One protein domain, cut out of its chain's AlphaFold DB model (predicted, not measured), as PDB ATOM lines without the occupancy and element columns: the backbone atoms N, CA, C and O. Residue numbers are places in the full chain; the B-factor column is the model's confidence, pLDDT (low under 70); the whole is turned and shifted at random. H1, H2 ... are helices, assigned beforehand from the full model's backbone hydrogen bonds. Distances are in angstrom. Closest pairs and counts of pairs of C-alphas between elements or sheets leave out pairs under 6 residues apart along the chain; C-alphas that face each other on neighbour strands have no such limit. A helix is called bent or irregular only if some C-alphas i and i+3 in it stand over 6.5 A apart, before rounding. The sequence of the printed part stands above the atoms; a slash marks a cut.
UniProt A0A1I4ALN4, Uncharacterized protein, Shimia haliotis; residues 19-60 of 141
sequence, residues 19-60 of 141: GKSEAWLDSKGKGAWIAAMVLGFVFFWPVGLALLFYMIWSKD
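AT A GLANCE: This is residues 19 to 60 of the 141 residues of an uncharacterized protein of Shimia haliotis (UniProt A0A1I4ALN4). A short helix, H1, and a long helix, H2, meet near their ends as an L; H2 is gently bent and makes the long arm, with residues 37 to 60 sticking out free. The printed part has 42 residues with two named helices, H1 then H2, and no named strand, and its class is all helix. It is extended, with a radius of gyration of the C-alphas of 16.3 A and spans of 51 by 18 by 9 A.

HOW THE PARTS SIT: H1, residues 19 to 27, is joined by a tight link of 2 residues to H2, residues 30 to 58. By its hydrogen bonds H2 was assigned as one helix, but it is bent: C-alphas 43 and 46 are 6.6 A apart. Its arms, H2a, residues 30 to 43, and H2b, residues 46 to 58, stand at a shallow tilt of 30 degrees. H1 and H2a only just touch, with 3 pairs of C-alphas within 8 A, and only at the corner; the closest C-alphas, of Leu 25 and Ala 32, are 6.3 A apart. They run opposite ways at a steep tilt of 69 degrees, only just short of about perpendicular. H1 and H2b are apart. In H1, H2a and H2b every O i to N i+4 pair is within hydrogen-bond range.

IN THESE COORDINATES: H1 is 12.3 A long from C-alpha 19 at (-14.773, -24.537, 34.576). H2a measures 20.5 A and H2b 17.6 A, ending with C-alpha 58 at (-51.878, -12.654, 52.975).

THE WHOLE: The two C-alphas farthest apart, of Ser 27 and Asp 60, are 51.5 A apart. The printed part has no cut. Mean pLDDT of the printed part is 77.3, with residues 19 to 28, 30 and 57 to 60 under 70.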
ATOM      1  N   GLY A  19     -16.110 -25.141  34.603       66.75
ATOM      2  CA  GLY A  19     -14.773 -24.537  34.576       66.75
ATOM      3  C   GLY A  19     -14.495 -23.747  33.292       66.75
ATOM      4  O   GLY A  19     -13.735 -22.781  33.300       66.75
ATOM      5  N   LYS A  20     -15.147 -24.109  32.178       69.19
ATOM      6  CA  LYS A  20     -15.043 -23.364  30.909       69.19
ATOM      7  C   LYS A  20     -15.812 -22.041  30.957       69.19
ATOM      8  O   LYS A  20     -15.325 -21.044  30.430       69.19
ATOM      9  N   SER A  21     -16.987 -22.016  31.588       69.31
ATOM     10  CA  SER A  21     -17.750 -20.782  31.809       69.31
ATOM     11  C   SER A  21     -17.073 -19.859  32.822       69.31
ATOM     12  O   SER A  21     -17.101 -18.645  32.630       69.31
ATOM     13  N   GLU A  22     -16.407 -20.412  33.836       64.50
ATOM     14  CA  GLU A  22     -15.616 -19.644  34.803       64.50
ATOM     15  C   GLU A  22     -14.381 -18.999  34.154       64.50
ATOM     16  O   GLU A  22     -14.195 -17.788  34.263       64.50
ATOM     17  N   ALA A  23     -13.613 -19.763  33.370       64.88
ATOM     18  CA  ALA A  23     -12.465 -19.238  32.625       64.88
ATOM     19  C   ALA A  23     -12.865 -18.157  31.600       64.88
ATOM     20  O   ALA A  23     -12.129 -17.194  31.373       64.88
ATOM     21  N   TRP A  24     -14.052 -18.275  30.995       68.19
ATOM     22  CA  TRP A  24     -14.588 -17.255  30.091       68.19
ATOM     23  C   TRP A  24     -15.020 -15.982  30.834       68.19
ATOM     24  O   TRP A  24     -14.770 -14.879  30.342       68.19
ATOM     25  N   LEU A  25     -15.622 -16.106  32.022       67.50
ATOM     26  CA  LEU A  25     -15.988 -14.952  32.849       67.50
ATOM     27  C   LEU A  25     -14.748 -14.192  33.336       67.50
ATOM     28  O   LEU A  25     -14.734 -12.961  33.287       67.50
ATOM     29  N   ASP A  26     -13.704 -14.918  33.740       62.03
ATOM     30  CA  ASP A  26     -12.452 -14.337  34.231       62.03
ATOM     31  C   ASP A  26     -11.677 -13.612  33.116       62.03
ATOM     32  O   ASP A  26     -11.139 -12.524  33.326       62.03
ATOM     33  N   SER A  27     -11.750 -14.118  31.874       66.38
ATOM     34  CA  SER A  27     -11.157 -13.460  30.694       66.38
ATOM     35  C   SER A  27     -11.727 -12.061  30.406       66.38
ATOM     36  O   SER A  27     -11.071 -11.238  29.768       66.38
ATOM     37  N   LYS A  28     -12.943 -11.772  30.895       67.62
ATOM     38  CA  LYS A  28     -13.634 -10.483  30.736       67.62
ATOM     39  C   LYS A  28     -13.404  -9.541  31.937       67.62
ATOM     40  O   LYS A  28     -13.861  -8.396  31.925       67.62
ATOM     41  N   GLY A  29     -12.638  -9.988  32.939       74.56
ATOM     42  CA  GLY A  29     -12.173  -9.203  34.082       74.56
ATOM     43  C   GLY A  29     -13.210  -8.996  35.195       74.56
ATOM     44  O   GLY A  29     -14.355  -9.442  35.128       74.56
ATOM     45  N   LYS A  30     -12.813  -8.245  36.236       69.94
ATOM     46  CA  LYS A  30     -13.600  -8.012  37.472       69.94
ATOM     47  C   LYS A  30     -14.991  -7.407  37.223       69.94
ATOM     48  O   LYS A  30     -15.920  -7.652  37.988       69.94
ATOM     49  N   GLY A  31     -15.148  -6.646  36.137       77.94
ATOM     50  CA  GLY A  31     -16.420  -6.034  35.745       77.94
ATOM     51  C   GLY A  31     -17.497  -7.047  35.348       77.94
ATOM     52  O   GLY A  31     -18.673  -6.807  35.607       77.94
ATOM     53  N   ALA A  32     -17.118  -8.198  34.782       84.94
ATOM     54  CA  ALA A  32     -18.072  -9.233  34.385       84.94
ATOM     55  C   ALA A  32     -18.742  -9.895  35.597       84.94
ATOM     56  O   ALA A  32     -19.948 -10.133  35.584       84.94
ATOM     57  N   TRP A  33     -17.985 -10.113  36.673       83.50
ATOM     58  CA  TRP A  33     -18.515 -10.622  37.940       83.50
ATOM     59  C   TRP A  33     -19.457  -9.626  38.619       83.50
ATOM     60  O   TRP A  33     -20.524 -10.008  39.097       83.50
ATOM     61  N   ILE A  34     -19.108  -8.337  38.604       81.56
ATOM     62  CA  ILE A  34     -19.973  -7.273  39.132       81.56
ATOM     63  C   ILE A  34     -21.272  -7.203  38.325       81.56
ATOM     64  O   ILE A  34     -22.353  -7.173  38.907       81.56
ATOM     65  N   ALA A  35     -21.188  -7.247  36.994       87.69
ATOM     66  CA  ALA A  35     -22.363  -7.282  36.132       87.69
ATOM     67  C   ALA A  35     -23.237  -8.514  36.413       87.69
ATOM     68  O   ALA A  35     -24.453  -8.375  36.507       87.69
ATOM     69  N   ALA A  36     -22.641  -9.693  36.617       87.25
ATOM     70  CA  ALA A  36     -23.375 -10.901  36.987       87.25
ATOM     71  C   ALA A  36     -24.096 -10.751  38.341       87.25
ATOM     72  O   ALA A  36     -25.272 -11.103  38.447       87.25
ATOM     73  N   MET A  37     -23.437 -10.173  39.352       87.31
ATOM     74  CA  MET A  37     -24.053  -9.909  40.658       87.31
ATOM     75  C   MET A  37     -25.199  -8.892  40.577       87.31
ATOM     76  O   MET A  37     -26.271  -9.126  41.137       87.31
ATOM     77  N   VAL A  38     -25.010  -7.790  39.845       88.81
ATOM     78  CA  VAL A  38     -26.035  -6.748  39.662       88.81
ATOM     79  C   VAL A  38     -27.231  -7.286  38.876       88.81
ATOM     80  O   VAL A  38     -28.375  -7.057  39.258       88.81
ATOM     81  N   LEU A  39     -26.987  -8.040  37.803       91.31
ATOM     82  CA  LEU A  39     -28.045  -8.622  36.983       91.31
ATOM     83  C   LEU A  39     -28.866  -9.643  37.788       91.31
ATOM     84  O   LEU A  39     -30.094  -9.618  37.735       91.31
ATOM     85  N   GLY A  40     -28.210 -10.466  38.613       86.88
ATOM     86  CA  GLY A  40     -28.890 -11.353  39.560       86.88
ATOM     87  C   GLY A  40     -29.814 -10.594  40.516       86.88
ATOM     88  O   GLY A  40     -30.966 -10.989  40.696       86.88
ATOM     89  N   PHE A  41     -29.353  -9.461  41.059       84.50
ATOM     90  CA  PHE A  41     -30.163  -8.613  41.933       84.50
ATOM     91  C   PHE A  41     -31.380  -8.029  41.201       84.50
ATOM     92  O   PHE A  41     -32.492  -8.149  41.697       84.50
ATOM     93  N   VAL A  42     -31.212  -7.483  39.993       86.12
ATOM     94  CA  VAL A  42     -32.318  -6.881  39.221       86.12
ATOM     95  C   VAL A  42     -33.393  -7.904  38.838       86.12
ATOM     96  O   VAL A  42     -34.580  -7.593  38.920       86.12
ATOM     97  N   PHE A  43     -33.010  -9.122  38.444       84.12
ATOM     98  CA  PHE A  43     -33.974 -10.140  38.007       84.12
ATOM     99  C   PHE A  43     -34.685 -10.855  39.166       84.12
ATOM    100  O   PHE A  43     -35.873 -11.148  39.054       84.12
ATOM    101  N   PHE A  44     -34.002 -11.128  40.284       82.62
ATOM    102  CA  PHE A  44     -34.595 -11.871  41.407       82.62
ATOM    103  C   PHE A  44     -35.263 -10.983  42.467       82.62
ATOM    104  O   PHE A  44     -36.168 -11.442  43.168       82.62
ATOM    105  N   TRP A  45     -34.890  -9.706  42.564       88.50
ATOM    106  CA  TRP A  45     -35.525  -8.744  43.467       88.50
ATOM    107  C   TRP A  45     -37.039  -8.542  43.253       88.50
ATOM    108  O   TRP A  45     -37.753  -8.570  44.256       88.50
ATOM    109  N   PRO A  46     -37.591  -8.414  42.026       89.12
ATOM    110  CA  PRO A  46     -39.038  -8.260  41.843       89.12
ATOM    111  C   PRO A  46     -39.820  -9.492  42.306       89.12
ATOM    112  O   PRO A  46     -40.914  -9.349  42.844       89.12
ATOM    113  N   VAL A  47     -39.253 -10.694  42.166       85.06
ATOM    114  CA  VAL A  47     -39.861 -11.933  42.674       85.06
ATOM    115  C   VAL A  47     -39.862 -11.938  44.203       85.06
ATOM    116  O   VAL A  47     -40.889 -12.219  44.819       85.06
ATOM    117  N   GLY A  48     -38.740 -11.559  44.824       77.56
ATOM    118  CA  GLY A  48     -38.642 -11.409  46.278       77.56
ATOM    119  C   GLY A  48     -39.610 -10.359  46.834       77.56
ATOM    120  O   GLY A  48     -40.288 -10.613  47.828       77.56
ATOM    121  N   LEU A  49     -39.743  -9.210  46.163       87.00
ATOM    122  CA  LEU A  49     -40.708  -8.169  46.519       87.00
ATOM    123  C   LEU A  49     -42.157  -8.604  46.314       87.00
ATOM    124  O   LEU A  49     -42.996  -8.297  47.156       87.00
ATOM    125  N   ALA A  50     -42.465  -9.326  45.236       87.38
ATOM    126  CA  ALA A  50     -43.803  -9.858  45.000       87.38
ATOM    127  C   ALA A  50     -44.209 -10.838  46.109       87.38
ATOM    128  O   ALA A  50     -45.323 -10.753  46.622       87.38
ATOM    129  N   LEU A  51     -43.292 -11.715  46.538       81.00
ATOM    130  CA  LEU A  51     -43.513 -12.618  47.669       81.00
ATOM    131  C   LEU A  51     -43.645 -11.866  48.999       81.00
ATOM    132  O   LEU A  51     -44.503 -12.215  49.809       81.00
ATOM    133  N   LEU A  52     -42.851 -10.814  49.220       82.19
ATOM    134  CA  LEU A  52     -42.953  -9.965  50.409       82.19
ATOM    135  C   LEU A  52     -44.306  -9.240  50.467       82.19
ATOM    136  O   LEU A  52     -44.981  -9.272  51.495       82.19
ATOM    137  N   PHE A  53     -44.732  -8.631  49.359       86.00
ATOM    138  CA  PHE A  53     -46.031  -7.969  49.246       86.00
ATOM    139  C   PHE A  53     -47.178  -8.969  49.420       86.00
ATOM    140  O   PHE A  53     -48.124  -8.709  50.163       86.00
ATOM    141  N   TYR A  54     -47.053 -10.151  48.811       82.19
ATOM    142  CA  TYR A  54     -47.981 -11.258  49.006       82.19
ATOM    143  C   TYR A  54     -48.066 -11.671  50.480       82.19
ATOM    144  O   TYR A  54     -49.169 -11.817  50.992       82.19
ATOM    145  N   MET A  55     -46.948 -11.800  51.199       77.62
ATOM    146  CA  MET A  55     -46.949 -12.124  52.632       77.62
ATOM    147  C   MET A  55     -47.606 -11.037  53.484       77.62
ATOM    148  O   MET A  55     -48.349 -11.358  54.412       77.62
ATOM    149  N   ILE A  56     -47.363  -9.763  53.170       74.81
ATOM    150  CA  ILE A  56     -47.960  -8.624  53.883       74.81
ATOM    151  C   ILE A  56     -49.479  -8.605  53.681       74.81
ATOM    152  O   ILE A  56     -50.221  -8.402  54.640       74.81
ATOM    153  N   TRP A  57     -49.952  -8.892  52.467       69.06
ATOM    154  CA  TRP A  57     -51.379  -8.902  52.147       69.06
ATOM    155  C   TRP A  57     -52.085 -10.209  52.556       69.06
ATOM    156  O   TRP A  57     -53.245 -10.203  52.960       69.06
ATOM    157  N   SER A  58     -51.370 -11.337  52.560       60.69
ATOM    158  CA  SER A  58     -51.878 -12.654  52.975       60.69
ATOM    159  C   SER A  58     -52.005 -12.807  54.499       60.69
ATOM    160  O   SER A  58     -52.593 -13.786  54.970       60.69
ATOM    161  N   LYS A  59     -51.477 -11.867  55.295       55.44
ATOM    162  CA  LYS A  59     -51.465 -11.943  56.767       55.44
ATOM    163  C   LYS A  59     -52.834 -11.689  57.419       55.44
ATOM    164  O   LYS A  59     -52.985 -11.963  58.610       55.44
ATOM    165  N   ASP A  60     -53.849 -11.262  56.663       57.69
ATOM    166  CA  ASP A  60     -55.225 -11.158  57.175       57.69
ATOM    167  C   ASP A  60     -56.004 -12.485  57.163       57.69
ATOM    168  O   ASP A  60     -56.999 -12.623  57.877       57.69
TER     169      ASP A  60